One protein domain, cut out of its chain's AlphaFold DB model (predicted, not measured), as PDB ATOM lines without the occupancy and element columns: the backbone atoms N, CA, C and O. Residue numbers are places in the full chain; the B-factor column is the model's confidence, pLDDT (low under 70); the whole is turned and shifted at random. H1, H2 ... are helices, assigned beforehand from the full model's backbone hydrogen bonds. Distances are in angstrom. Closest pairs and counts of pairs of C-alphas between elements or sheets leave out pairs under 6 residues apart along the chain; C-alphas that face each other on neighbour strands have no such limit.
ATOM      1  N   GLN A  10      42.429  -1.926 -40.804       81.00
ATOM      2  CA  GLN A  10      43.526  -2.621 -40.117       81.00
ATOM      3  C   GLN A  10      44.697  -2.977 -41.044       81.00
ATOM      4  O   GLN A  10      45.841  -2.995 -40.591       81.00
ATOM      5  N   ASP A  11      44.431  -3.216 -42.327       83.56
ATOM      6  CA  ASP A  11      45.459  -3.568 -43.305       83.56
ATOM      7  C   ASP A  11      46.344  -2.354 -43.625       83.56
ATOM      8  O   ASP A  11      47.555  -2.496 -43.776       83.56
ATOM      9  N   VAL A  12      45.770  -1.143 -43.626       82.81
ATOM     10  CA  VAL A  12      46.514   0.121 -43.800       82.81
ATOM     11  C   VAL A  12      47.513   0.310 -42.666       82.81
ATOM     12  O   VAL A  12      48.675   0.632 -42.901       82.81
ATOM     13  N   VAL A  13      47.062   0.078 -41.433       83.56
ATOM     14  CA  VAL A  13      47.871   0.246 -40.223       83.56
ATOM     15  C   VAL A  13      49.061  -0.721 -40.232       83.56
ATOM     16  O   VAL A  13      50.180  -0.322 -39.935       83.56
ATOM     17  N   ARG A  14      48.842  -1.978 -40.638       83.06
ATOM     18  CA  ARG A  14      49.901  -2.998 -40.725       83.06
ATOM     19  C   ARG A  14      50.873  -2.777 -41.882       83.06
ATOM     20  O   ARG A  14      52.032  -3.148 -41.754       83.06
ATOM     21  N   LYS A  15      50.411  -2.203 -42.997       85.12
ATOM     22  CA  LYS A  15      51.248  -1.917 -44.172       85.12
ATOM     23  C   LYS A  15      52.264  -0.808 -43.889       85.12
ATOM     24  O   LYS A  15      53.411  -0.915 -44.311       85.12
ATOM     25  N   HIS A  16      51.842   0.249 -43.194       84.56
ATOM     26  CA  HIS A  16      52.629   1.480 -43.084       84.56
ATOM     27  C   HIS A  16      53.404   1.634 -41.775       84.56
ATOM     28  O   HIS A  16      54.257   2.514 -41.710       84.56
ATOM     29  N   LEU A  17      53.134   0.824 -40.745       86.88
ATOM     30  CA  LEU A  17      53.784   0.961 -39.441       86.88
ATOM     31  C   LEU A  17      54.718  -0.197 -39.105       86.88
ATOM     32  O   LEU A  17      54.398  -1.364 -39.335       86.88
ATOM     33  N   VAL A  18      55.829   0.134 -38.447       85.69
ATOM     34  CA  VAL A  18      56.697  -0.849 -37.794       85.69
ATOM     35  C   VAL A  18      56.028  -1.338 -36.509       85.69
ATOM     36  O   VAL A  18      55.629  -0.548 -35.654       85.69
ATOM     37  N   ALA A  19      55.912  -2.657 -36.343       80.44
ATOM     38  CA  ALA A  19      55.365  -3.229 -35.118       80.44
ATOM     39  C   ALA A  19      56.312  -2.973 -33.922       80.44
ATOM     40  O   ALA A  19      57.502  -3.285 -34.010       80.44
ATOM     41  N   PRO A  20      55.812  -2.471 -32.778       82.94
ATOM     42  CA  PRO A  20      56.648  -2.212 -31.613       82.94
ATOM     43  C   PRO A  20      57.087  -3.520 -30.944       82.94
ATOM     44  O   PRO A  20      56.383  -4.538 -30.978       82.94
ATOM     45  N   LYS A  21      58.246  -3.470 -30.274       76.94
ATOM     46  CA  LYS A  21      58.791  -4.603 -29.507       76.94
ATOM     47  C   LYS A  21      57.910  -4.957 -28.299       76.94
ATOM     48  O   LYS A  21      57.680  -6.137 -28.048       76.94
ATOM     49  N   TYR A  22      57.351  -3.953 -27.619       77.75
ATOM     50  CA  TYR A  22      56.537  -4.104 -26.405       77.75
ATOM     51  C   TYR A  22      55.157  -3.433 -26.548       77.75
ATOM     52  O   TYR A  22      54.945  -2.620 -27.443       77.75
ATOM     53  N   GLU A  23      54.197  -3.810 -25.694       76.62
ATOM     54  CA  GLU A  23      52.843  -3.220 -25.596       76.62
ATOM     55  C   GLU A  23      52.036  -3.094 -26.913       76.62
ATOM     56  O   GLU A  23      51.285  -2.138 -27.132       76.62
ATOM     57  N   LYS A  24      52.106  -4.117 -27.776       81.31
ATOM     58  CA  LYS A  24      51.467  -4.132 -29.108       81.31
ATOM     59  C   LYS A  24      49.990  -3.708 -29.099       81.31
ATOM     60  O   LYS A  24      49.574  -2.941 -29.957       81.31
ATOM     61  N   LYS A  25      49.188  -4.173 -28.130       84.19
ATOM     62  CA  LYS A  25      47.745  -3.860 -28.070       84.19
ATOM     63  C   LYS A  25      47.468  -2.359 -27.913       84.19
ATOM     64  O   LYS A  25      46.660  -1.819 -28.665       84.19
ATOM     65  N   LYS A  26      48.140  -1.692 -26.967       86.75
ATOM     66  CA  LYS A  26      47.951  -0.253 -26.704       86.75
ATOM     67  C   LYS A  26      48.429   0.585 -27.886       86.75
ATOM     68  O   LYS A  26      47.729   1.505 -28.301       86.75
ATOM     69  N   PHE A  27      49.576   0.218 -28.460       89.12
ATOM     70  CA  PHE A  27      50.113   0.870 -29.649       89.12
ATOM     71  C   PHE A  27      49.125   0.804 -30.819       89.12
ATOM     72  O   PHE A  27      48.702   1.843 -31.316       89.12
ATOM     73  N   TRP A  28      48.661  -0.391 -31.198       88.44
ATOM     74  CA  TRP A  28      47.732  -0.528 -32.324       88.44
ATOM     75  C   TRP A  28      46.406   0.208 -32.100       88.44
ATOM     76  O   TRP A  28      45.861   0.775 -33.044       88.44
ATOM     77  N   ALA A  29      45.890   0.238 -30.867       88.69
ATOM     78  CA  ALA A  29      44.681   0.992 -30.542       88.69
ATOM     79  C   ALA A  29      44.881   2.509 -30.716       88.69
ATOM     80  O   ALA A  29      44.026   3.180 -31.300       88.69
ATOM     81  N   LYS A  30      46.024   3.039 -30.263       90.44
ATOM     82  CA  LYS A  30      46.392   4.453 -30.420       90.44
ATOM     83  C   LYS A  30      46.560   4.828 -31.892       90.44
ATOM     84  O   LYS A  30      45.975   5.807 -32.346       90.44
ATOM     85  N   GLU A  31      47.291   4.017 -32.647       91.19
ATOM     86  CA  GLU A  31      47.537   4.245 -34.072       91.19
ATOM     87  C   GLU A  31      46.253   4.166 -34.899       91.19
ATOM     88  O   GLU A  31      46.028   4.991 -35.780       91.19
ATOM     89  N   MET A  32      45.347   3.246 -34.559       90.44
ATOM     90  CA  MET A  32      44.022   3.180 -35.176       90.44
ATOM     91  C   MET A  32      43.200   4.449 -34.907       90.44
ATOM     92  O   MET A  32      42.500   4.929 -35.797       90.44
ATOM     93  N   MET A  33      43.266   5.004 -33.691       92.44
ATOM     94  CA  MET A  33      42.585   6.261 -33.361       92.44
ATOM     95  C   MET A  33      43.157   7.431 -34.170       92.44
ATOM     96  O   MET A  33      42.389   8.229 -34.707       92.44
ATOM     97  N   ILE A  34      44.483   7.515 -34.285       91.88
ATOM     98  CA  ILE A  34      45.153   8.548 -35.080       91.88
ATOM     99  C   ILE A  34      44.776   8.415 -36.557       91.88
ATOM    100  O   ILE A  34      44.366   9.398 -37.170       91.88
ATOM    101  N   LEU A  35      44.833   7.202 -37.113       90.75
ATOM    102  CA  LEU A  35      44.451   6.959 -38.500       90.75
ATOM    103  C   LEU A  35      43.004   7.384 -38.760       90.75
ATOM    104  O   LEU A  35      42.745   8.061 -39.744       90.75
ATOM    105  N   LYS A  36      42.064   7.068 -37.859       90.38
ATOM    106  CA  LYS A  36      40.671   7.526 -37.991       90.38
ATOM    107  C   LYS A  36      40.560   9.051 -38.065       90.38
ATOM    108  O   LYS A  36      39.796   9.553 -38.880       90.38
ATOM    109  N   ARG A  37      41.332   9.789 -37.259       91.50
ATOM    110  CA  ARG A  37      41.374  11.263 -37.324       91.50
ATOM    111  C   ARG A  37      41.970  11.761 -38.641       91.50
ATOM    112  O   ARG A  37      41.467  12.718 -39.217       91.50
ATOM    113  N   LEU A  38      43.010  11.102 -39.150       90.69
ATOM    114  CA  LEU A  38      43.581  11.428 -40.458       90.69
ATOM    115  C   LEU A  38      42.603  11.131 -41.601       90.69
ATOM    116  O   LEU A  38      42.489  11.942 -42.511       90.69
ATOM    117  N   MET A  39      41.846  10.034 -41.533       89.81
ATOM    118  CA  MET A  39      40.803   9.704 -42.513       89.81
ATOM    119  C   MET A  39      39.636  10.699 -42.484       89.81
ATOM    120  O   MET A  39      39.025  10.937 -43.518       89.81
ATOM    121  N   GLN A  40      39.348  11.321 -41.334       89.56
ATOM    122  CA  GLN A  40      38.390  12.432 -41.264       89.56
ATOM    123  C   GLN A  40      38.894  13.675 -42.012       89.56
ATOM    124  O   GLN A  40      38.103  14.338 -42.674       89.56
ATOM    125  N   LYS A  41      40.201  13.982 -41.938       88.19
ATOM    126  CA  LYS A  41      40.822  15.097 -42.681       88.19
ATOM    127  C   LYS A  41      40.955  14.782 -44.180       88.19
ATOM    128  O   LYS A  41      40.688  15.637 -45.015       88.19
ATOM    129  N   TYR A  42      41.337  13.552 -44.513       87.56
ATOM    130  CA  TYR A  42      41.567  13.057 -45.873       87.56
ATOM    131  C   TYR A  42      40.573  11.933 -46.188       87.56
ATOM    132  O   TYR A  42      40.891  10.743 -46.061       87.56
ATOM    133  N   ASN A  43      39.357  12.329 -46.571       84.50
ATOM    134  CA  ASN A  43      38.199  11.448 -46.732       84.50
ATOM    135  C   ASN A  43      38.251  10.612 -48.026       84.50
ATOM    136  O   ASN A  43      37.432  10.774 -48.930       84.50
ATOM    137  N   ASN A  44      39.241   9.725 -48.136       86.06
ATOM    138  CA  ASN A  44      39.381   8.817 -49.269       86.06
ATOM    139  C   ASN A  44      39.990   7.477 -48.830       86.06
ATOM    140  O   ASN A  44      41.196   7.364 -48.632       86.06
ATOM    141  N   GLU A  45      39.168   6.437 -48.673       84.69
ATOM    142  CA  GLU A  45      39.646   5.111 -48.252       84.69
ATOM    143  C   GLU A  45      40.595   4.474 -49.279       84.69
ATOM    144  O   GLU A  45      41.586   3.839 -48.911       84.69
ATOM    145  N   ASP A  46      40.325   4.665 -50.574       86.06
ATOM    146  CA  ASP A  46      41.156   4.117 -51.647       86.06
ATOM    147  C   ASP A  46      42.565   4.716 -51.637       86.06
ATOM    148  O   ASP A  46      43.527   3.989 -51.911       86.06
ATOM    149  N   PHE A  47      42.697   5.996 -51.273       90.06
ATOM    150  CA  PHE A  47      43.990   6.643 -51.066       90.06
ATOM    151  C   PHE A  47      44.814   5.892 -50.016       90.06
ATOM    152  O   PHE A  47      45.910   5.433 -50.319       90.06
ATOM    153  N   TRP A  48      44.266   5.666 -48.819       88.06
ATOM    154  CA  TRP A  48      44.986   5.016 -47.716       88.06
ATOM    155  C   TRP A  48      45.414   3.574 -48.019       88.06
ATOM    156  O   TRP A  48      46.418   3.095 -47.492       88.06
ATOM    157  N   HIS A  49      44.685   2.871 -48.885       86.50
ATOM    158  CA  HIS A  49      45.068   1.529 -49.323       86.50
ATOM    159  C   HIS A  49      46.163   1.531 -50.396       86.50
ATOM    160  O   HIS A  49      47.036   0.652 -50.393       86.50
ATOM    161  N   LYS A  50      46.114   2.493 -51.322       86.38
ATOM    162  CA  LYS A  50      47.021   2.563 -52.475       86.38
ATOM    163  C   LYS A  50      48.308   3.324 -52.191       86.38
ATOM    164  O   LYS A  50      49.321   2.986 -52.790       86.38
ATOM    165  N   VAL A  51      48.270   4.311 -51.298       87.62
ATOM    166  CA  VAL A  51      49.426   5.147 -50.975       87.62
ATOM    167  C   VAL A  51      50.594   4.281 -50.510       87.62
ATOM    168  O   VAL A  51      50.411   3.258 -49.842       87.62
ATOM    169  N   ASP A  52      51.788   4.673 -50.924       84.81
ATOM    170  CA  ASP A  52      53.045   4.114 -50.458       84.81
ATOM    171  C   ASP A  52      53.952   5.275 -50.045       84.81
ATOM    172  O   ASP A  52      54.178   6.210 -50.816       84.81
ATOM    173  N   PHE A  53      54.421   5.232 -48.800       82.88
ATOM    174  CA  PHE A  53      55.315   6.235 -48.229       82.88
ATOM    175  C   PHE A  53      56.792   5.826 -48.349       82.88
ATOM    176  O   PHE A  53      57.667   6.550 -47.875       82.88
ATOM    177  N   GLY A  54      57.090   4.665 -48.948       78.69
ATOM    178  CA  GLY A  54      58.441   4.156 -49.210       78.69
ATOM    179  C   GLY A  54      59.214   3.689 -47.969       78.69
ATOM    180  O   GLY A  54      60.107   2.853 -48.075       78.69
ATOM    181  N   LYS A  55      58.870   4.188 -46.778       79.81
ATOM    182  CA  LYS A  55      59.411   3.756 -45.487       79.81
ATOM    183  C   LYS A  55      58.274   3.426 -44.534       79.81
ATOM    184  O   LYS A  55      57.260   4.122 -44.496       79.81
ATOM    185  N   GLN A  56      58.474   2.381 -43.737       82.94
ATOM    186  CA  GLN A  56      57.591   2.099 -42.612       82.94
ATOM    187  C   GLN A  56      57.792   3.174 -41.541       82.94
ATOM    188  O   GLN A  56      58.918   3.486 -41.153       82.94
ATOM    189  N   LEU A  57      56.689   3.758 -41.095       85.44
ATOM    190  CA  LEU A  57      56.656   4.809 -40.091       85.44
ATOM    191  C   LEU A  57      56.645   4.197 -38.691       85.44
ATOM    192  O   LEU A  57      56.169   3.080 -38.475       85.44
ATOM    193  N   ASN A  58      57.133   4.959 -37.716       85.31
ATOM    194  CA  ASN A  58      57.063   4.547 -36.315       85.31
ATOM    195  C   ASN A  58      55.683   4.847 -35.714       85.31
ATOM    196  O   ASN A  58      55.255   4.165 -34.788       85.31
ATOM    197  N   SER A  59      54.996   5.879 -36.215       88.38
ATOM    198  CA  SER A  59      53.648   6.265 -35.788       88.38
ATOM    199  C   SER A  59      52.996   7.166 -36.834       88.38
ATOM    200  O   SER A  59      53.654   8.036 -37.404       88.38
ATOM    201  N   PHE A  60      51.683   7.040 -37.023       89.88
ATOM    202  CA  PHE A  60      50.886   7.977 -37.814       89.88
ATOM    203  C   PHE A  60      50.883   9.388 -37.219       89.88
ATOM    204  O   PHE A  60      50.602  10.345 -37.936       89.88
ATOM    205  N   ALA A  61      51.239   9.554 -35.939       89.06
ATOM    206  CA  ALA A  61      51.404  10.875 -35.339       89.06
ATOM    207  C   ALA A  61      52.480  11.712 -36.050       89.06
ATOM    208  O   ALA A  61      52.412  12.939 -36.015       89.06
ATOM    209  N   GLN A  62      53.444  11.066 -36.721       89.38
ATOM    210  CA  GLN A  62      54.489  11.754 -37.481       89.38
ATOM    211  C   GLN A  62      53.901  12.639 -38.585       89.38
ATOM    212  O   GLN A  62      54.471  13.686 -38.865       89.38
ATOM    213  N   PHE A  63      52.735  12.285 -39.139       89.50
ATOM    214  CA  PHE A  63      52.054  13.082 -40.161       89.50
ATOM    215  C   PHE A  63      51.539  14.436 -39.675       89.50
ATOM    216  O   PHE A  63      51.233  15.277 -40.506       89.50
ATOM    217  N   TYR A  64      51.455  14.679 -38.366       88.12
ATOM    218  CA  TYR A  64      51.118  16.009 -37.849       88.12
ATOM    219  C   TYR A  64      52.334  16.939 -37.741       88.12
ATOM    220  O   TYR A  64      52.169  18.119 -37.444       88.12
ATOM    221  N   ALA A  65      53.547  16.423 -37.947       87.81
ATOM    222  CA  ALA A  65      54.780  17.193 -37.874       87.81
ATOM    223  C   ALA A  65      55.385  17.409 -39.267       87.81
ATOM    224  O   ALA A  65      55.281  16.570 -40.166       87.81
ATOM    225  N   LEU A  66      56.090  18.529 -39.439       80.00
ATOM    226  CA  LEU A  66      56.931  18.745 -40.614       80.00
ATOM    227  C   LEU A  66      58.148  17.798 -40.561       80.00
ATOM    228  O   LEU A  66      58.699  17.590 -39.479       80.00
ATOM    229  N   PRO A  67      58.587  17.214 -41.693       85.31
ATOM    230  CA  PRO A  67      58.127  17.444 -43.072       85.31
ATOM    231  C   PRO A  67      56.998  16.505 -43.547       85.31
ATOM    232  O   PRO A  67      56.533  16.631 -44.680       85.31
ATOM    233  N   TYR A  68      56.563  15.555 -42.716       86.75
ATOM    234  CA  TYR A  68      55.648  14.482 -43.116       86.75
ATOM    235  C   TYR A  68      54.226  14.966 -43.422       86.75
ATOM    236  O   TYR A  68      53.576  14.369 -44.277       86.75
ATOM    237  N   ASP A  69      53.763  16.052 -42.793       89.38
ATOM    238  CA  ASP A  69      52.464  16.673 -43.114       89.38
ATOM    239  C   ASP A  69      52.402  17.119 -44.584       89.38
ATOM    240  O   ASP A  69      51.510  16.711 -45.329       89.38
ATOM    241  N   ARG A  70      53.431  17.843 -45.053       89.12
ATOM    242  CA  ARG A  70      53.539  18.253 -46.464       89.12
ATOM    243  C   ARG A  70      53.621  17.054 -47.397       89.12
ATOM    244  O   ARG A  70      52.962  17.036 -48.427       89.12
ATOM    245  N   MET A  71      54.401  16.037 -47.030       89.94
ATOM    246  CA  MET A  71      54.511  14.815 -47.831       89.94
ATOM    247  C   MET A  71      53.149  14.120 -47.995       89.94
ATOM    248  O   MET A  71      52.822  13.664 -49.091       89.94
ATOM    249  N   LEU A  72      52.352  14.048 -46.924       90.94
ATOM    250  CA  LEU A  72      51.011  13.464 -46.956       90.94
ATOM    251  C   LEU A  72      50.066  14.280 -47.840       90.94
ATOM    252  O   LEU A  72      49.340  13.703 -48.648       90.94
ATOM    253  N   GLU A  73      50.098  15.604 -47.711       91.19
ATOM    254  CA  GLU A  73      49.293  16.508 -48.526       91.19
ATOM    255  C   GLU A  73      49.628  16.387 -50.017       91.19
ATOM    256  O   GLU A  73      48.722  16.192 -50.827       91.19
ATOM    257  N   THR A  74      50.913  16.402 -50.383       90.81
ATOM    258  CA  THR A  74      51.349  16.218 -51.774       90.81
ATOM    259  C   THR A  74      50.880  14.875 -52.325       90.81
ATOM    260  O   THR A  74      50.282  14.829 -53.395       90.81
ATOM    261  N   LYS A  75      51.057  13.779 -51.574       89.81
ATOM    262  CA  LYS A  75      50.581  12.446 -51.984       89.81
ATOM    263  C   LYS A  75      49.066  12.402 -52.161       89.81
ATOM    264  O   LYS A  75      48.566  11.740 -53.071       89.81
ATOM    265  N   TYR A  76      48.324  13.089 -51.297       91.62
ATOM    266  CA  TYR A  76      46.874  13.177 -51.407       91.62
ATOM    267  C   TYR A  76      46.449  13.955 -52.656       91.62
ATOM    268  O   TYR A  76      45.542  13.522 -53.364       91.62
ATOM    269  N   GLN A  77      47.121  15.063 -52.965       89.75
ATOM    270  CA  GLN A  77      46.879  15.839 -54.181       89.75
ATOM    271  C   GLN A  77      47.226  15.035 -55.439       89.75
ATOM    272  O   GLN A  77      46.393  14.951 -56.335       89.75
ATOM    273  N   GLU A  78      48.386  14.369 -55.472       89.12
ATOM    274  CA  GLU A  78      48.789  13.456 -56.556       89.12
ATOM    275  C   GLU A  78      47.719  12.390 -56.823       89.12
ATOM    276  O   GLU A  78      47.417  12.078 -57.971       89.12
ATOM    277  N   PHE A  79      47.105  11.853 -55.765       88.94
ATOM    278  CA  PHE A  79      46.053  10.849 -55.896       88.94
ATOM    279  C   PHE A  79      44.765  11.387 -56.534       88.94
ATOM    280  O   PHE A  79      44.070  10.655 -57.238       88.94
ATOM    281  N   HIS A  80      44.424  12.649 -56.268       86.62
ATOM    282  CA  HIS A  80      43.227  13.298 -56.810       86.62
ATOM    283  C   HIS A  80      43.484  14.004 -58.141       86.62
ATOM    284  O   HIS A  80      42.529  14.431 -58.796       86.62
ATOM    285  N   LEU A  81      44.749  14.130 -58.545       86.44
ATOM    286  CA  LEU A  81      45.143  14.810 -59.762       86.44
ATOM    287  C   LEU A  81      44.589  14.057 -60.975       86.44
ATOM    288  O   LEU A  81      45.018  12.955 -61.315       86.44
TER     289      LEU A  81
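Overview. This is residues 10 to 81 of the 113 residues of an uncharacterized protein of Flavobacteriales bacterium (UniProt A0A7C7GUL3). The long helix H2 runs from one end of an elongated body, with the short helices H1 and H4 packed on it, while H5 leads away from H4 to the other end. H3 sits between H1 and H5, so that the five helices form a loose ring, its contacts few and its side between H3 and H5 not fully closed; residues 21 to 26 stick out at one end. The printed part has 72 residues with five named helices in the order H1, H2, H3, H4, H5 and no named strand, and its class is all helix. The whole is compact, with a radius of gyration of the C-alphas of 12.0 A, and it spans 40 by 22 by 19 A.

Arrangement. H1, residues 10 to 16, touches H2, residues 24 to 41, and their lines are about perpendicular at 89 degrees. Their closest C-alphas, those of Val 13 and Met 32, are 7.0 A apart, and H2 touches H1 with residues 28 to 35 alone. H1 only just touches H3, residues 45 to 50, with 3 pairs of C-alphas within 8 A. The closest C-alphas, those of Val 12 and His 49, are 5.9 A apart, and the two helices run the same way at a steep tilt of 41 degrees. H2 and H3 are close but not clearly touching, with Met 39 and Glu 45 closest at 7.4 A between C-alphas. H2 touches H4, residues 60 to 64, with residues 31 to 35 alone; the closest C-alphas, those of Glu 31 and Phe 60, are 6.3 A apart. H4 and H5, residues 68 to 80, touch only at the corner, where the closest C-alphas, those of Phe 63 and Asp 69, are 4.7 A apart. H3 and H5 are close but not clearly touching, about perpendicular at 80 degrees, with the C-alphas of Phe 47 and Phe 79 closest at 6.7 A. H1 is apart from H4 and from H5, H2 is apart from H5, and H3 is apart from H4. In H1, H2, H3 and H5 every O i to N i+4 pair is within hydrogen-bond range; in H4 it is 0 of 1, with 2 of 2 O i to N i+3 pairs within range.

Along the chain. H1 begins at C-alpha 10, at (43.526, -2.621, -40.117). H2 starts at C-alpha 24, at (51.467, -4.132, -29.108), and is 25.8 A long from first to last C-alpha. H5 measures 18.5 A in the same way and ends at C-alpha 80, at (43.227, 13.298, -56.810). H3 has 6 residues and H4 has 5.

Size, cuts and confidence. The two C-alphas farthest apart, those of Tyr 22 and Leu 81, are 40.0 A from each other. The printed part has no cut. The links H2 to H3 and H4 to H5 are tight, those from H1 to H2 and H3 to H4 are short, and no link is long. The mean pLDDT of the printed part is 86.7, and no printed residue is under 70.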